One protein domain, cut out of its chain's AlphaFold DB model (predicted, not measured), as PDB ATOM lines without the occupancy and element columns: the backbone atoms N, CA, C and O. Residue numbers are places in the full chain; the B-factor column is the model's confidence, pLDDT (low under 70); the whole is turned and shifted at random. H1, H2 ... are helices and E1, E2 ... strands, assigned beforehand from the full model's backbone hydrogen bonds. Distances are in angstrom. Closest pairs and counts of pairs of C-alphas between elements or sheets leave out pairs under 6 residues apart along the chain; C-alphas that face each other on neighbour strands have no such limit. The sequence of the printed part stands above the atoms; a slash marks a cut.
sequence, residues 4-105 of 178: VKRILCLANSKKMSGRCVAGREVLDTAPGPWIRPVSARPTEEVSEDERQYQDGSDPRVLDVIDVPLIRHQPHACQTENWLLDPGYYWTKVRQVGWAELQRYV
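What this domain is: This is residues 4 to 105 of the 178 residues of an uncharacterized protein of Zoogloeaceae bacteirum Par-f-2 (UniProt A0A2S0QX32). A small closed barrel of five strands makes the body, with E1, E2, E3, E5 and E4 following one another round the ring and E4 meeting E1 again. A sixth strand, E6, is paired onto E4 outside the ring, and two short helices, H1 and H2, lie outside the barrel. The printed part has 102 residues, with six named strands and two named helices in the order E1 E2 E3 H1 E4 E5 E6 H2; the barrel is mixed and the class is mostly strand. The whole is compact, with a radius of gyration of the C-alphas of 12.7 A and spans of 37 by 33 by 23 A.

How they stand to each other: E1, residues 4 to 15, bends by 88 degrees at residue 8 and forms an antiparallel hairpin with E2, residues 18 to 26; N 10 and O 22 are within hydrogen-bond range at 2.9 A. E2 forms another with E3, residues 31 to 38, with N 25 and O 33 at 2.9 A. E1, E2 and E3 are a meander, each strand the antiparallel neighbour of the one before. E3 is staggered: it pairs with E2 over residues 31 to 35 and, over 36 to 38, with the parallel E5, residues 81 to 84, where N 82 and O 36 are 2.9 A apart. E5 and E4, residues 63 to 72, are an antiparallel hairpin, with N 70 and O 83 at 2.8 A. E4 bends by 79 degrees at residue 69 and closes the ring antiparallel to E1, with N 7 and O 65 at 2.8 A. E6, residues 91 to 95, is antiparallel to E4, with N 93 and O 64 at 2.9 A. H1, residues 48 to 51, is on the barrel at a height over the sheet of 6.8 A; its closest C-alphas to E2 are those of Glu 48 and Gly 18, 6.5 A apart. H2, residues 98 to 104, is on the barrel at a height of 10.6 A and runs across the strands, at 79 degrees to E1 on the local plane. In H2, 1 of 3 O i to N i+4 pairs and 3 of 4 O i to N i+3 pairs are within range; H1 is too short for an i+4 pair.

Where its parts are: E1 begins at C-alpha 4 (0.652, 54.918, -51.249) and spans 23.4 A. E2 spans 24.6 A, E3 20.5 A and E4 21.9 A. H2 ends at C-alpha 104 (-12.600, 42.518, -59.820).

The domain as a whole: The C-alphas farthest apart, of Pro 42 and Ala 99, are 37.9 A apart. The printed part has no cut. The link from H1 to E4, 11 residues, is long. No printed residue is under 70 in pLDDT.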
ATOM      1  N   VAL A   4       1.846  55.546 -51.820       97.44
ATOM      2  CA  VAL A   4       0.652  54.918 -51.249       97.44
ATOM      3  C   VAL A   4      -0.171  54.322 -52.379       97.44
ATOM      4  O   VAL A   4      -0.572  55.037 -53.298       97.44
ATOM      5  N   LYS A   5      -0.433  53.016 -52.304       97.88
ATOM      6  CA  LYS A   5      -1.374  52.342 -53.202       97.88
ATOM      7  C   LYS A   5      -2.628  51.950 -52.443       97.88
ATOM      8  O   LYS A   5      -2.551  51.286 -51.409       97.88
ATOM      9  N   ARG A   6      -3.782  52.330 -52.989       98.44
ATOM     10  CA  ARG A   6      -5.082  51.880 -52.504       98.44
ATOM     11  C   ARG A   6      -5.411  50.540 -53.131       98.44
ATOM     12  O   ARG A   6      -5.485  50.449 -54.353       98.44
ATOM     13  N   ILE A   7      -5.636  49.512 -52.323       98.44
ATOM     14  CA  ILE A   7      -5.936  48.166 -52.815       98.44
ATOM     15  C   ILE A   7      -7.209  47.621 -52.174       98.44
ATOM     16  O   ILE A   7      -7.498  47.883 -51.008       98.44
ATOM     17  N   LEU A   8      -7.963  46.831 -52.933       98.50
ATOM     18  CA  LEU A   8      -8.970  45.933 -52.387       98.50
ATOM     19  C   LEU A   8      -8.263  44.659 -51.919       98.50
ATOM     20  O   LEU A   8      -7.750  43.911 -52.747       98.50
ATOM     21  N   CYS A   9      -8.244  44.403 -50.613       98.19
ATOM     22  CA  CYS A   9      -7.665  43.198 -50.025       98.19
ATOM     23  C   CYS A   9      -8.468  41.957 -50.447       98.19
ATOM     24  O   CYS A   9      -9.623  41.783 -50.051       98.19
ATOM     25  N   LEU A  10      -7.856  41.083 -51.246       97.81
ATOM     26  CA  LEU A  10      -8.473  39.863 -51.787       97.81
ATOM     27  C   LEU A  10      -7.864  38.588 -51.205       97.81
ATOM     28  O   LEU A  10      -8.491  37.533 -51.234       97.81
ATOM     29  N   ALA A  11      -6.670  38.690 -50.629       95.50
ATOM     30  CA  ALA A  11      -6.043  37.626 -49.872       95.50
ATOM     31  C   ALA A  11      -5.464  38.196 -48.583       95.50
ATOM     32  O   ALA A  11      -4.780  39.216 -48.594       95.50
ATOM     33  N   ASN A  12      -5.720  37.502 -47.479       94.44
ATOM     34  CA  ASN A  12      -5.006  37.690 -46.229       94.44
ATOM     35  C   ASN A  12      -4.804  36.313 -45.581       94.44
ATOM     36  O   ASN A  12      -5.635  35.848 -44.797       94.44
ATOM     37  N   SER A  13      -3.726  35.634 -45.969       87.75
ATOM     38  CA  SER A  13      -3.431  34.258 -45.570       87.75
ATOM     39  C   SER A  13      -2.195  34.178 -44.676       87.75
ATOM     40  O   SER A  13      -1.337  35.060 -44.670       87.75
ATOM     41  N   LYS A  14      -2.100  33.107 -43.884       84.81
ATOM     42  CA  LYS A  14      -0.928  32.841 -43.045       84.81
ATOM     43  C   LYS A  14       0.249  32.396 -43.920       84.81
ATOM     44  O   LYS A  14       0.103  31.458 -44.700       84.81
ATOM     45  N   LYS A  15       1.417  33.014 -43.738       76.94
ATOM     46  CA  LYS A  15       2.689  32.620 -44.362       76.94
ATOM     47  C   LYS A  15       3.740  32.517 -43.259       76.94
ATOM     48  O   LYS A  15       4.194  33.531 -42.742       76.94
ATOM     49  N   MET A  16       4.107  31.293 -42.882       81.19
ATOM     50  CA  MET A  16       5.022  31.033 -41.760       81.19
ATOM     51  C   MET A  16       4.512  31.664 -40.446       81.19
ATOM     52  O   MET A  16       3.427  31.303 -39.979       81.19
ATOM     53  N   SER A  17       5.287  32.575 -39.849       80.00
ATOM     54  CA  SER A  17       4.934  33.370 -38.666       80.00
ATOM     55  C   SER A  17       4.203  34.676 -38.999       80.00
ATOM     56  O   SER A  17       3.594  35.255 -38.106       80.00
ATOM     57  N   GLY A  18       4.235  35.129 -40.255       87.81
ATOM     58  CA  GLY A  18       3.567  36.344 -40.713       87.81
ATOM     59  C   GLY A  18       2.389  36.049 -41.637       87.81
ATOM     60  O   GLY A  18       1.744  34.991 -41.575       87.81
ATOM     61  N   ARG A  19       2.093  37.004 -42.517       89.88
ATOM     62  CA  ARG A  19       0.994  36.912 -43.476       89.88
ATOM     63  C   ARG A  19       1.398  37.291 -44.891       89.88
ATOM     64  O   ARG A  19       2.344  38.036 -45.116       89.88
ATOM     65  N   CYS A  20       0.643  36.760 -45.841       92.81
ATOM     66  CA  CYS A  20       0.623  37.217 -47.218       92.81
ATOM     67  C   CYS A  20      -0.674  38.003 -47.420       92.81
ATOM     68  O   CYS A  20      -1.765  37.442 -47.278       92.81
ATOM     69  N   VAL A  21      -0.547  39.294 -47.717       96.44
ATOM     70  CA  VAL A  21      -1.674  40.138 -48.112       96.44
ATOM     71  C   VAL A  21      -1.529  40.458 -49.587       96.44
ATOM     72  O   VAL A  21      -0.442  40.812 -50.027       96.44
ATOM     73  N   ALA A  22      -2.608  40.346 -50.351       97.81
ATOM     74  CA  ALA A  22      -2.613  40.748 -51.749       97.81
ATOM     75  C   ALA A  22      -3.967  41.324 -52.146       97.81
ATOM     76  O   ALA A  22      -5.011  40.960 -51.592       97.81
ATOM     77  N   GLY A  23      -3.950  42.211 -53.129       98.12
ATOM     78  CA  GLY A  23      -5.148  42.880 -53.597       98.12
ATOM     79  C   GLY A  23      -4.997  43.464 -54.987       98.12
ATOM     80  O   GLY A  23      -3.899  43.539 -55.532       98.12
ATOM     81  N   ARG A  24      -6.119  43.893 -55.554       98.19
ATOM     82  CA  ARG A  24      -6.141  44.666 -56.798       98.19
ATOM     83  C   ARG A  24      -6.138  46.147 -56.455       98.19
ATOM     84  O   ARG A  24      -6.880  46.567 -55.568       98.19
ATOM     85  N   GLU A  25      -5.316  46.921 -57.147       98.12
ATOM     86  CA  GLU A  25      -5.296  48.375 -57.002       98.12
ATOM     87  C   GLU A  25      -6.671  48.968 -57.357       98.12
ATOM     88  O   GLU A  25      -7.320  48.547 -58.317       98.12
ATOM     89  N   VAL A  26      -7.142  49.918 -56.553       98.00
ATOM     90  CA  VAL A  26      -8.418  50.608 -56.758       98.00
ATOM     91  C   VAL A  26      -8.143  51.874 -57.556       98.00
ATOM     92  O   VAL A  26      -7.580  52.827 -57.020       98.00
ATOM     93  N   LEU A  27      -8.547  51.882 -58.826       95.56
ATOM     94  CA  LEU A  27      -8.501  53.058 -59.695       95.56
ATOM     95  C   LEU A  27      -9.928  53.532 -60.001       95.56
ATOM     96  O   LEU A  27     -10.887  52.770 -59.861       95.56
ATOM     97  N   ASP A  28     -10.065  54.778 -60.451       89.38
ATOM     98  CA  ASP A  28     -11.372  55.416 -60.666       89.38
ATOM     99  C   ASP A  28     -12.230  54.707 -61.724       89.38
ATOM    100  O   ASP A  28     -13.455  54.661 -61.620       89.38
ATOM    101  N   THR A  29     -11.591  54.142 -62.751       87.25
ATOM    102  CA  THR A  29     -12.279  53.594 -63.927       87.25
ATOM    103  C   THR A  29     -12.417  52.074 -63.909       87.25
ATOM    104  O   THR A  29     -13.378  51.544 -64.464       87.25
ATOM    105  N   ALA A  30     -11.461  51.356 -63.313       91.25
ATOM    106  CA  ALA A  30     -11.396  49.895 -63.333       91.25
ATOM    107  C   ALA A  30     -10.433  49.362 -62.257       91.25
ATOM    108  O   ALA A  30      -9.586  50.110 -61.771       91.25
ATOM    109  N   PRO A  31     -10.494  48.063 -61.911       96.25
ATOM    110  CA  PRO A  31      -9.442  47.428 -61.126       96.25
ATOM    111  C   PRO A  31      -8.066  47.581 -61.783       96.25
ATOM    112  O   PRO A  31      -7.845  47.109 -62.900       96.25
ATOM    113  N   GLY A  32      -7.129  48.188 -61.063       96.88
ATOM    114  CA  GLY A  32      -5.727  48.271 -61.450       96.88
ATOM    115  C   GLY A  32      -4.989  46.937 -61.286       96.88
ATOM    116  O   GLY A  32      -5.630  45.896 -61.112       96.88
ATOM    117  N   PRO A  33      -3.648  46.933 -61.362       96.75
ATOM    118  CA  PRO A  33      -2.842  45.717 -61.261       96.75
ATOM    119  C   PRO A  33      -2.956  45.037 -59.890       96.75
ATOM    120  O   PRO A  33      -3.419  45.619 -58.905       96.75
ATOM    121  N   TRP A  34      -2.503  43.785 -59.827       98.12
ATOM    122  CA  TRP A  34      -2.256  43.106 -58.559       98.12
ATOM    123  C   TRP A  34      -1.108  43.779 -57.808       98.12
ATOM    124  O   TRP A  34      -0.084  44.125 -58.395       98.12
ATOM    125  N   ILE A  35      -1.289  43.934 -56.500       98.31
ATOM    126  CA  ILE A  35      -0.312  44.475 -55.565       98.31
ATOM    127  C   ILE A  35      -0.221  43.518 -54.383       98.31
ATOM    128  O   ILE A  35      -1.226  43.198 -53.738       98.31
ATOM    129  N   ARG A  36       0.999  43.083 -54.084       97.88
ATOM    130  CA  ARG A  36       1.313  42.218 -52.954       97.88
ATOM    131  C   ARG A  36       2.411  42.856 -52.107       97.88
ATOM    132  O   ARG A  36       3.580  42.799 -52.492       97.88
ATOM    133  N   PRO A  37       2.050  43.496 -50.983       97.44
ATOM    134  CA  PRO A  37       3.031  44.012 -50.044       97.44
ATOM    135  C   PRO A  37       3.906  42.877 -49.507       97.44
ATOM    136  O   PRO A  37       3.395  41.862 -49.032       97.44
ATOM    137  N   VAL A  38       5.221  43.064 -49.576       96.94
ATOM    138  CA  VAL A  38       6.228  42.165 -49.004       96.94
ATOM    139  C   VAL A  38       7.156  42.938 -48.087       96.94
ATOM    140  O   VAL A  38       7.450  44.110 -48.332       96.94
ATOM    141  N   SER A  39       7.617  42.286 -47.022       95.00
ATOM    142  CA  SER A  39       8.620  42.870 -46.130       95.00
ATOM    143  C   SER A  39      10.028  42.753 -46.720       95.00
ATOM    144  O   SER A  39      10.271  42.011 -47.672       95.00
ATOM    145  N   ALA A  40      10.987  43.451 -46.110       93.94
ATOM    146  CA  ALA A  40      12.408  43.291 -46.423       93.94
ATOM    147  C   ALA A  40      13.030  42.013 -45.814       93.94
ATOM    148  O   ALA A  40      14.237  41.801 -45.943       93.94
ATOM    149  N   ARG A  41      12.250  41.184 -45.101       91.25
ATOM    150  CA  ARG A  41      12.757  39.960 -44.464       91.25
ATOM    151  C   ARG A  41      13.043  38.870 -45.504       91.25
ATOM    152  O   ARG A  41      12.395  38.850 -46.547       91.25
ATOM    153  N   PRO A  42      13.932  37.903 -45.202       87.75
ATOM    154  CA  PRO A  42      14.299  36.840 -46.143       87.75
ATOM    155  C   PRO A  42      13.118  36.031 -46.691       87.75
ATOM    156  O   PRO A  42      13.148  35.581 -47.831       87.75
ATOM    157  N   THR A  43      12.082  35.829 -45.877       85.88
ATOM    158  CA  THR A  43      10.894  35.050 -46.238       85.88
ATOM    159  C   THR A  43       9.734  35.918 -46.749       85.88
ATOM    160  O   THR A  43       8.689  35.375 -47.121       85.88
ATOM    161  N   GLU A  44       9.930  37.241 -46.861       90.06
ATOM    162  CA  GLU A  44       9.032  38.245 -47.464       90.06
ATOM    163  C   GLU A  44       7.615  38.352 -46.861       90.06
ATOM    164  O   GLU A  44       6.815  39.172 -47.307       90.06
ATOM    165  N   GLU A  45       7.255  37.541 -45.864       89.94
ATOM    166  CA  GLU A  45       5.984  37.663 -45.149       89.94
ATOM    167  C   GLU A  45       5.872  39.030 -44.486       89.94
ATOM    168  O   GLU A  45       6.879  39.581 -44.055       89.94
ATOM    169  N   VAL A  46       4.657  39.553 -44.361       90.81
ATOM    170  CA  VAL A  46       4.364  40.781 -43.615       90.81
ATOM    171  C   VAL A  46       4.099  40.417 -42.155       90.81
ATOM    172  O   VAL A  46       3.367  39.458 -41.883       90.81
ATOM    173  N   SER A  47       4.720  41.128 -41.214       90.19
ATOM    174  CA  SER A  47       4.578  40.838 -39.785       90.19
ATOM    175  C   SER A  47       3.232  41.349 -39.282       90.19
ATOM    176  O   SER A  47       2.453  41.946 -40.022       90.19
ATOM    177  N   GLU A  48       2.924  41.067 -38.022       86.75
ATOM    178  CA  GLU A  48       1.769  41.662 -37.357       86.75
ATOM    179  C   GLU A  48       1.904  43.190 -37.280       86.75
ATOM    180  O   GLU A  48       1.069  43.889 -37.847       86.75
ATOM    181  N   ASP A  49       3.006  43.694 -36.728       88.44
ATOM    182  CA  ASP A  49       3.231  45.137 -36.563       88.44
ATOM    183  C   ASP A  49       3.221  45.919 -37.892       88.44
ATOM    184  O   ASP A  49       2.758  47.053 -37.946       88.44
ATOM    185  N   GLU A  50       3.697  45.316 -38.988       91.19
ATOM    186  CA  GLU A  50       3.786  45.977 -40.301       91.19
ATOM    187  C   GLU A  50       2.445  46.110 -41.031       91.19
ATOM    188  O   GLU A  50       2.321  46.949 -41.923       91.19
ATOM    189  N   ARG A  51       1.465  45.246 -40.732       89.94
ATOM    190  CA  ARG A  51       0.171  45.222 -41.443       89.94
ATOM    191  C   ARG A  51      -0.977  45.812 -40.643       89.94
ATOM    192  O   ARG A  51      -2.049  46.009 -41.213       89.94
ATOM    193  N   GLN A  52      -0.787  46.010 -39.344       93.00
ATOM    194  CA  GLN A  52      -1.816  46.559 -38.479       93.00
ATOM    195  C   GLN A  52      -2.177  47.987 -38.891       93.00
ATOM    196  O   GLN A  52      -1.358  48.772 -39.382       93.00
ATOM    197  N   TYR A  53      -3.441  48.324 -38.676       94.69
ATOM    198  CA  TYR A  53      -3.878  49.706 -38.677       94.69
ATOM    199  C   TYR A  53      -3.397  50.409 -37.406       94.69
ATOM    200  O   TYR A  53      -2.963  49.775 -36.445       94.69
ATOM    201  N   GLN A  54      -3.524  51.735 -37.371       93.12
ATOM    202  CA  GLN A  54      -3.115  52.533 -36.213       93.12
ATOM    203  C   GLN A  54      -3.826  52.127 -34.904       93.12
ATOM    204  O   GLN A  54      -3.281  52.323 -33.823       93.12
ATOM    205  N   ASP A  55      -5.029  51.554 -34.992       92.62
ATOM    206  CA  ASP A  55      -5.792  51.050 -33.843       92.62
ATOM    207  C   ASP A  55      -5.398  49.622 -33.408       92.62
ATOM    208  O   ASP A  55      -6.025  49.056 -32.512       92.62
ATOM    209  N   GLY A  56      -4.377  49.030 -34.037       92.88
ATOM    210  CA  GLY A  56      -3.898  47.670 -33.785       92.88
ATOM    211  C   GLY A  56      -4.744  46.572 -34.432       92.88
ATOM    212  O   GLY A  56      -4.430  45.389 -34.292       92.88
ATOM    213  N   SER A  57      -5.824  46.917 -35.138       93.81
ATOM    214  CA  SER A  57      -6.631  45.921 -35.834       93.81
ATOM    215  C   SER A  57      -6.024  45.528 -37.184       93.81
ATOM    216  O   SER A  57      -5.237  46.249 -37.795       93.81
ATOM    217  N   ASP A  58      -6.375  44.325 -37.635       93.25
ATOM    218  CA  ASP A  58      -5.811  43.708 -38.830       93.25
ATOM    219  C   ASP A  58      -6.673  43.933 -40.081       93.25
ATOM    220  O   ASP A  58      -7.910  43.895 -39.993       93.25
ATOM    221  N   PRO A  59      -6.052  44.005 -41.276       95.12
ATOM    222  CA  PRO A  59      -6.785  44.046 -42.529       95.12
ATOM    223  C   PRO A  59      -7.601  42.780 -42.743       95.12
ATOM    224  O   PRO A  59      -7.146  41.670 -42.472       95.12
ATOM    225  N   ARG A  60      -8.815  42.917 -43.272       96.38
ATOM    226  CA  ARG A  60      -9.675  41.778 -43.611       96.38
ATOM    227  C   ARG A  60      -9.842  41.673 -45.119       96.38
ATOM    228  O   ARG A  60      -9.706  42.657 -45.842       96.38
ATOM    229  N   VAL A  61     -10.143  40.468 -45.598       97.06
ATOM    230  CA  VAL A  61     -10.582  40.302 -46.991       97.06
ATOM    231  C   VAL A  61     -11.818  41.181 -47.198       97.06
ATOM    232  O   VAL A  61     -12.673  41.258 -46.316       97.06
ATOM    233  N   LEU A  62     -11.885  41.837 -48.356       97.88
ATOM    234  CA  LEU A  62     -12.864  42.858 -48.743       97.88
ATOM    235  C   LEU A  62     -12.665  44.250 -48.133       97.88
ATOM    236  O   LEU A  62     -13.439  45.157 -48.443       97.88
ATOM    237  N   ASP A  63     -11.628  44.468 -47.325       98.25
ATOM    238  CA  ASP A  63     -11.261  45.825 -46.929       98.25
ATOM    239  C   ASP A  63     -10.564  46.551 -48.089       98.25
ATOM    240  O   ASP A  63      -9.676  46.006 -48.746       98.25
ATOM    241  N   VAL A  64     -10.957  47.803 -48.320       98.38
ATOM    242  CA  VAL A  64     -10.182  48.751 -49.125       98.38
ATOM    243  C   VAL A  64      -9.206  49.440 -48.194       98.38
ATOM    244  O   VAL A  64      -9.618  50.065 -47.212       98.38
ATOM    245  N   ILE A  65      -7.923  49.315 -48.508       98.44
ATOM    246  CA  ILE A  65      -6.830  49.758 -47.651       98.44
ATOM    247  C   ILE A  65      -5.826  50.591 -48.437       98.44
ATOM    248  O   ILE A  65      -5.531  50.287 -49.592       98.44
ATOM    249  N   ASP A  66      -5.291  51.618 -47.792       98.25
ATOM    250  CA  ASP A  66      -4.132  52.361 -48.270       98.25
ATOM    251  C   ASP A  66      -2.871  51.729 -47.681       98.25
ATOM    252  O   ASP A  66      -2.745  51.598 -46.458       98.25
ATOM    253  N   VAL A  67      -1.961  51.311 -48.562       97.81
ATOM    254  CA  VAL A  67      -0.726  50.613 -48.201       97.81
ATOM    255  C   VAL A  67       0.487  51.471 -48.572       97.81
ATOM    256  O   VAL A  67       0.683  51.754 -49.759       97.81
ATOM    257  N   PRO A  68       1.302  51.887 -47.588       97.50
ATOM    258  CA  PRO A  68       2.575  52.566 -47.817       97.50
ATOM    259  C   PRO A  68       3.623  51.615 -48.407       97.50
ATOM    260  O   PRO A  68       3.917  50.554 -47.852       97.50
ATOM    261  N   LEU A  69       4.198  51.995 -49.546       97.81
ATOM    262  CA  LEU A  69       5.154  51.202 -50.313       97.81
ATOM    263  C   LEU A  69       6.400  52.023 -50.658       97.81
ATOM    264  O   LEU A  69       6.346  53.238 -50.865       97.81
ATOM    265  N   ILE A  70       7.526  51.324 -50.778       97.06
ATOM    266  CA  ILE A  70       8.823  51.890 -51.151       97.06
ATOM    267  C   ILE A  70       9.033  51.777 -52.663       97.06
ATOM    268  O   ILE A  70       9.332  52.769 -53.325       97.06
ATOM    269  N   ARG A  71       8.914  50.565 -53.222       96.94
ATOM    270  CA  ARG A  71       9.158  50.295 -54.649       96.94
ATOM    271  C   ARG A  71       8.560  48.969 -55.104       96.94
ATOM    272  O   ARG A  71       8.332  48.070 -54.294       96.94
ATOM    273  N   HIS A  72       8.384  48.836 -56.414       97.50
ATOM    274  CA  HIS A  72       8.098  47.560 -57.066       97.50
ATOM    275  C   HIS A  72       9.304  46.618 -56.910       97.50
ATOM    276  O   HIS A  72      10.445  47.047 -57.088       97.50
ATOM    277  N   GLN A  73       9.065  45.365 -56.517       96.44
ATOM    278  CA  GLN A  73      10.111  44.372 -56.235       96.44
ATOM    279  C   GLN A  73       9.670  42.965 -56.685       96.44
ATOM    280  O   GLN A  73       9.501  42.079 -55.845       96.44
ATOM    281  N   PRO A  74       9.449  42.743 -57.994       95.94
ATOM    282  CA  PRO A  74       9.029  41.446 -58.515       95.94
ATOM    283  C   PRO A  74      10.061  40.359 -58.185       95.94
ATOM    284  O   PRO A  74      11.267  40.610 -58.218       95.94
ATOM    285  N   HIS A  75       9.590  39.148 -57.885       93.62
ATOM    286  CA  HIS A  75      10.454  38.003 -57.590       93.62
ATOM    287  C   HIS A  75       9.895  36.736 -58.241       93.62
ATOM    288  O   HIS A  75       8.853  36.223 -57.821       93.62
ATOM    289  N   ALA A  76      10.621  36.217 -59.239       93.62
ATOM    290  CA  ALA A  76      10.201  35.053 -60.019       93.62
ATOM    291  C   ALA A  76       8.789  35.302 -60.602       93.62
ATOM    292  O   ALA A  76       8.489  36.421 -61.019       93.62
ATOM    293  N   CYS A  77       7.904  34.310 -60.564       93.31
ATOM    294  CA  CYS A  77       6.507  34.440 -60.981       93.31
ATOM    295  C   CYS A  77       5.676  35.489 -60.209       93.31
ATOM    296  O   CYS A  77       4.604  35.877 -60.668       93.31
ATOM    297  N   GLN A  78       6.138  35.963 -59.047       94.94
ATOM    298  CA  GLN A  78       5.410  36.914 -58.196       94.94
ATOM    299  C   GLN A  78       5.725  38.349 -58.632       94.94
ATOM    300  O   GLN A  78       6.394  39.122 -57.933       94.94
ATOM    301  N   THR A  79       5.275  38.688 -59.836       96.62
ATOM    302  CA  THR A  79       5.507  39.985 -60.480       96.62
ATOM    303  C   THR A  79       4.799  41.128 -59.751       96.62
ATOM    304  O   THR A  79       5.212  42.277 -59.846       96.62
ATOM    305  N   GLU A  80       3.760  40.825 -58.977       97.69
ATOM    306  CA  GLU A  80       2.941  41.762 -58.212       97.69
ATOM    307  C   GLU A  80       3.579  42.256 -56.900       97.69
ATOM    308  O   GLU A  80       2.954  43.020 -56.163       97.69
ATOM    309  N   ASN A  81       4.796  41.818 -56.572       97.88
ATOM    310  CA  ASN A  81       5.464  42.187 -55.326       97.88
ATOM    311  C   ASN A  81       5.820  43.672 -55.242       97.88
ATOM    312  O   ASN A  81       6.464  44.231 -56.130       97.88
ATOM    313  N   TRP A  82       5.497  44.284 -54.104       98.06
ATOM    314  CA  TRP A  82       5.933  45.627 -53.732       98.06
ATOM    315  C   TRP A  82       6.536  45.619 -52.336       98.06
ATOM    316  O   TRP A  82       5.913  45.137 -51.393       98.06
ATOM    317  N   LEU A  83       7.728  46.193 -52.194       97.50
ATOM    318  CA  LEU A  83       8.352  46.368 -50.890       97.50
ATOM    319  C   LEU A  83       7.548  47.390 -50.082       97.50
ATOM    320  O   LEU A  83       7.405  48.536 -50.518       97.50
ATOM    321  N   LEU A  84       7.034  46.975 -48.925       96.44
ATOM    322  CA  LEU A  84       6.289  47.847 -48.018       96.44
ATOM    323  C   LEU A  84       7.207  48.799 -47.252       96.44
ATOM    324  O   LEU A  84       8.391  48.515 -47.060       96.44
ATOM    325  N   ASP A  85       6.645  49.921 -46.808       95.44
ATOM    326  CA  ASP A  85       7.314  50.835 -45.885       95.44
ATOM    327  C   ASP A  85       6.880  50.526 -44.439       95.44
ATOM    328  O   ASP A  85       5.739  50.820 -44.078       95.44
ATOM    329  N   PRO A  86       7.752  49.933 -43.601       93.75
ATOM    330  CA  PRO A  86       7.394  49.542 -42.240       93.75
ATOM    331  C   PRO A  86       7.296  50.740 -41.283       93.75
ATOM    332  O   PRO A  86       6.902  50.568 -40.134       93.75
ATOM    333  N   GLY A  87       7.676  51.948 -41.720       93.56
ATOM    334  CA  GLY A  87       7.589  53.162 -40.908       93.56
ATOM    335  C   GLY A  87       6.181  53.755 -40.807       93.56
ATOM    336  O   GLY A  87       5.995  54.729 -40.079       93.56
ATOM    337  N   TYR A  88       5.199  53.204 -41.530       94.19
ATOM    338  CA  TYR A  88       3.844  53.745 -41.610       94.19
ATOM    339  C   TYR A  88       2.785  52.655 -41.441       94.19
ATOM    340  O   TYR A  88       2.867  51.585 -42.043       94.19
ATOM    341  N   TYR A  89       1.736  52.975 -40.685       95.12
ATOM    342  CA  TYR A  89       0.560  52.119 -40.573       95.12
ATOM    343  C   TYR A  89      -0.226  52.066 -41.877       95.12
ATOM    344  O   TYR A  89      -0.315  53.043 -42.629       95.12
ATOM    345  N   TRP A  90      -0.879  50.932 -42.105       96.81
ATOM    346  CA  TRP A  90      -1.888  50.830 -43.150       96.81
ATOM    347  C   TRP A  90      -3.146  51.573 -42.706       96.81
ATOM    348  O   TRP A  90      -3.423  51.702 -41.513       96.81
ATOM    349  N   THR A  91      -3.937  52.054 -43.661       97.81
ATOM    350  CA  THR A  91      -5.190  52.755 -43.346       97.81
ATOM    351  C   THR A  91      -6.372  52.035 -43.966       97.81
ATOM    352  O   THR A  91      -6.429  51.848 -45.180       97.81
ATOM    353  N   LYS A  92      -7.351  51.649 -43.143       98.19
ATOM    354  CA  LYS A  92      -8.641  51.168 -43.634       98.19
ATOM    355  C   LYS A  92      -9.473  52.335 -44.147       98.19
ATOM    356  O   LYS A  92      -9.789  53.251 -43.399       98.19
ATOM    357  N   VAL A  93      -9.880  52.262 -45.409       98.06
ATOM    358  CA  VAL A  93     -10.722  53.283 -46.045       98.06
ATOM    359  C   VAL A  93     -12.194  52.916 -45.905       98.06
ATOM    360  O   VAL A  93     -13.018  53.731 -45.505       98.06
ATOM    361  N   ARG A  94     -12.535  51.676 -46.267       97.75
ATOM    362  CA  ARG A  94     -13.901  51.133 -46.231       97.75
ATOM    363  C   ARG A  94     -13.867  49.618 -46.402       97.75
ATOM    364  O   ARG A  94     -12.803  49.028 -46.557       97.75
ATOM    365  N   GLN A  95     -15.039  48.999 -46.416       97.94
ATOM    366  CA  GLN A  95     -15.218  47.603 -46.797       97.94
ATOM    367  C   GLN A  95     -16.157  47.516 -48.001       97.94
ATOM    368  O   GLN A  95     -17.069  48.335 -48.131       97.94
ATOM    369  N   VAL A  96     -15.920  46.552 -48.891       97.50
ATOM    370  CA  VAL A  96     -16.743  46.345 -50.090       97.50
ATOM    371  C   VAL A  96     -17.725  45.197 -49.911       97.50
ATOM    372  O   VAL A  96     -17.463  44.226 -49.202       97.50
ATOM    373  N   GLY A  97     -18.859  45.301 -50.600       97.12
ATOM    374  CA  GLY A  97     -19.840  44.226 -50.711       97.12
ATOM    375  C   GLY A  97     -19.647  43.369 -51.965       97.12
ATOM    376  O   GLY A  97     -18.839  43.667 -52.847       97.12
ATOM    377  N   TRP A  98     -20.474  42.328 -52.082       94.69
ATOM    378  CA  TRP A  98     -20.440  41.371 -53.194       94.69
ATOM    379  C   TRP A  98     -20.552  42.024 -54.579       94.69
ATOM    380  O   TRP A  98     -19.816  41.658 -55.492       94.69
ATOM    381  N   ALA A  99     -21.446  43.005 -54.733       95.19
ATOM    382  CA  ALA A  99     -21.690  43.669 -56.015       95.19
ATOM    383  C   ALA A  99     -20.452  44.408 -56.547       95.19
ATOM    384  O   ALA A  99     -20.196  44.404 -57.748       95.19
ATOM    385  N   GLU A 100     -19.667  45.020 -55.659       94.88
ATOM    386  CA  GLU A 100     -18.422  45.678 -56.043       94.88
ATOM    387  C   GLU A 100     -17.313  44.657 -56.307       94.88
ATOM    388  O   GLU A 100     -16.598  44.796 -57.296       94.88
ATOM    389  N   LEU A 101     -17.224  43.591 -55.501       96.38
ATOM    390  CA  LEU A 101     -16.267  42.500 -55.713       96.38
ATOM    391  C   LEU A 101     -16.380  41.892 -57.118       96.38
ATOM    392  O   LEU A 101     -15.359  41.578 -57.723       96.38
ATOM    393  N   GLN A 102     -17.596  41.774 -57.670       95.44
ATOM    394  CA  GLN A 102     -17.792  41.240 -59.026       95.44
ATOM    395  C   GLN A 102     -17.018  42.016 -60.100       95.44
ATOM    396  O   GLN A 102     -16.657  41.435 -61.117       95.44
ATOM    397  N   ARG A 103     -16.718  43.304 -59.879       95.31
ATOM    398  CA  ARG A 103     -15.944  44.124 -60.825       95.31
ATOM    399  C   ARG A 103     -14.484  43.691 -60.927       95.31
ATOM    400  O   ARG A 103     -13.844  44.001 -61.921       95.31
ATOM    401  N   TYR A 104     -13.977  43.001 -59.908       96.88
ATOM    402  CA  TYR A 104     -12.600  42.518 -59.820       96.88
ATOM    403  C   TYR A 104     -12.440  41.085 -60.336       96.88
ATOM    404  O   TYR A 104     -11.318  40.592 -60.390       96.88
ATOM    405  N   VAL A 105     -13.542  40.410 -60.684       95.81
ATOM    406  CA  VAL A 105     -13.507  39.042 -61.203       95.81
ATOM    407  C   VAL A 105     -12.936  39.040 -62.616       95.81
ATOM    408  O   VAL A 105     -13.409  39.733 -63.516       95.81
TER     409      VAL A 105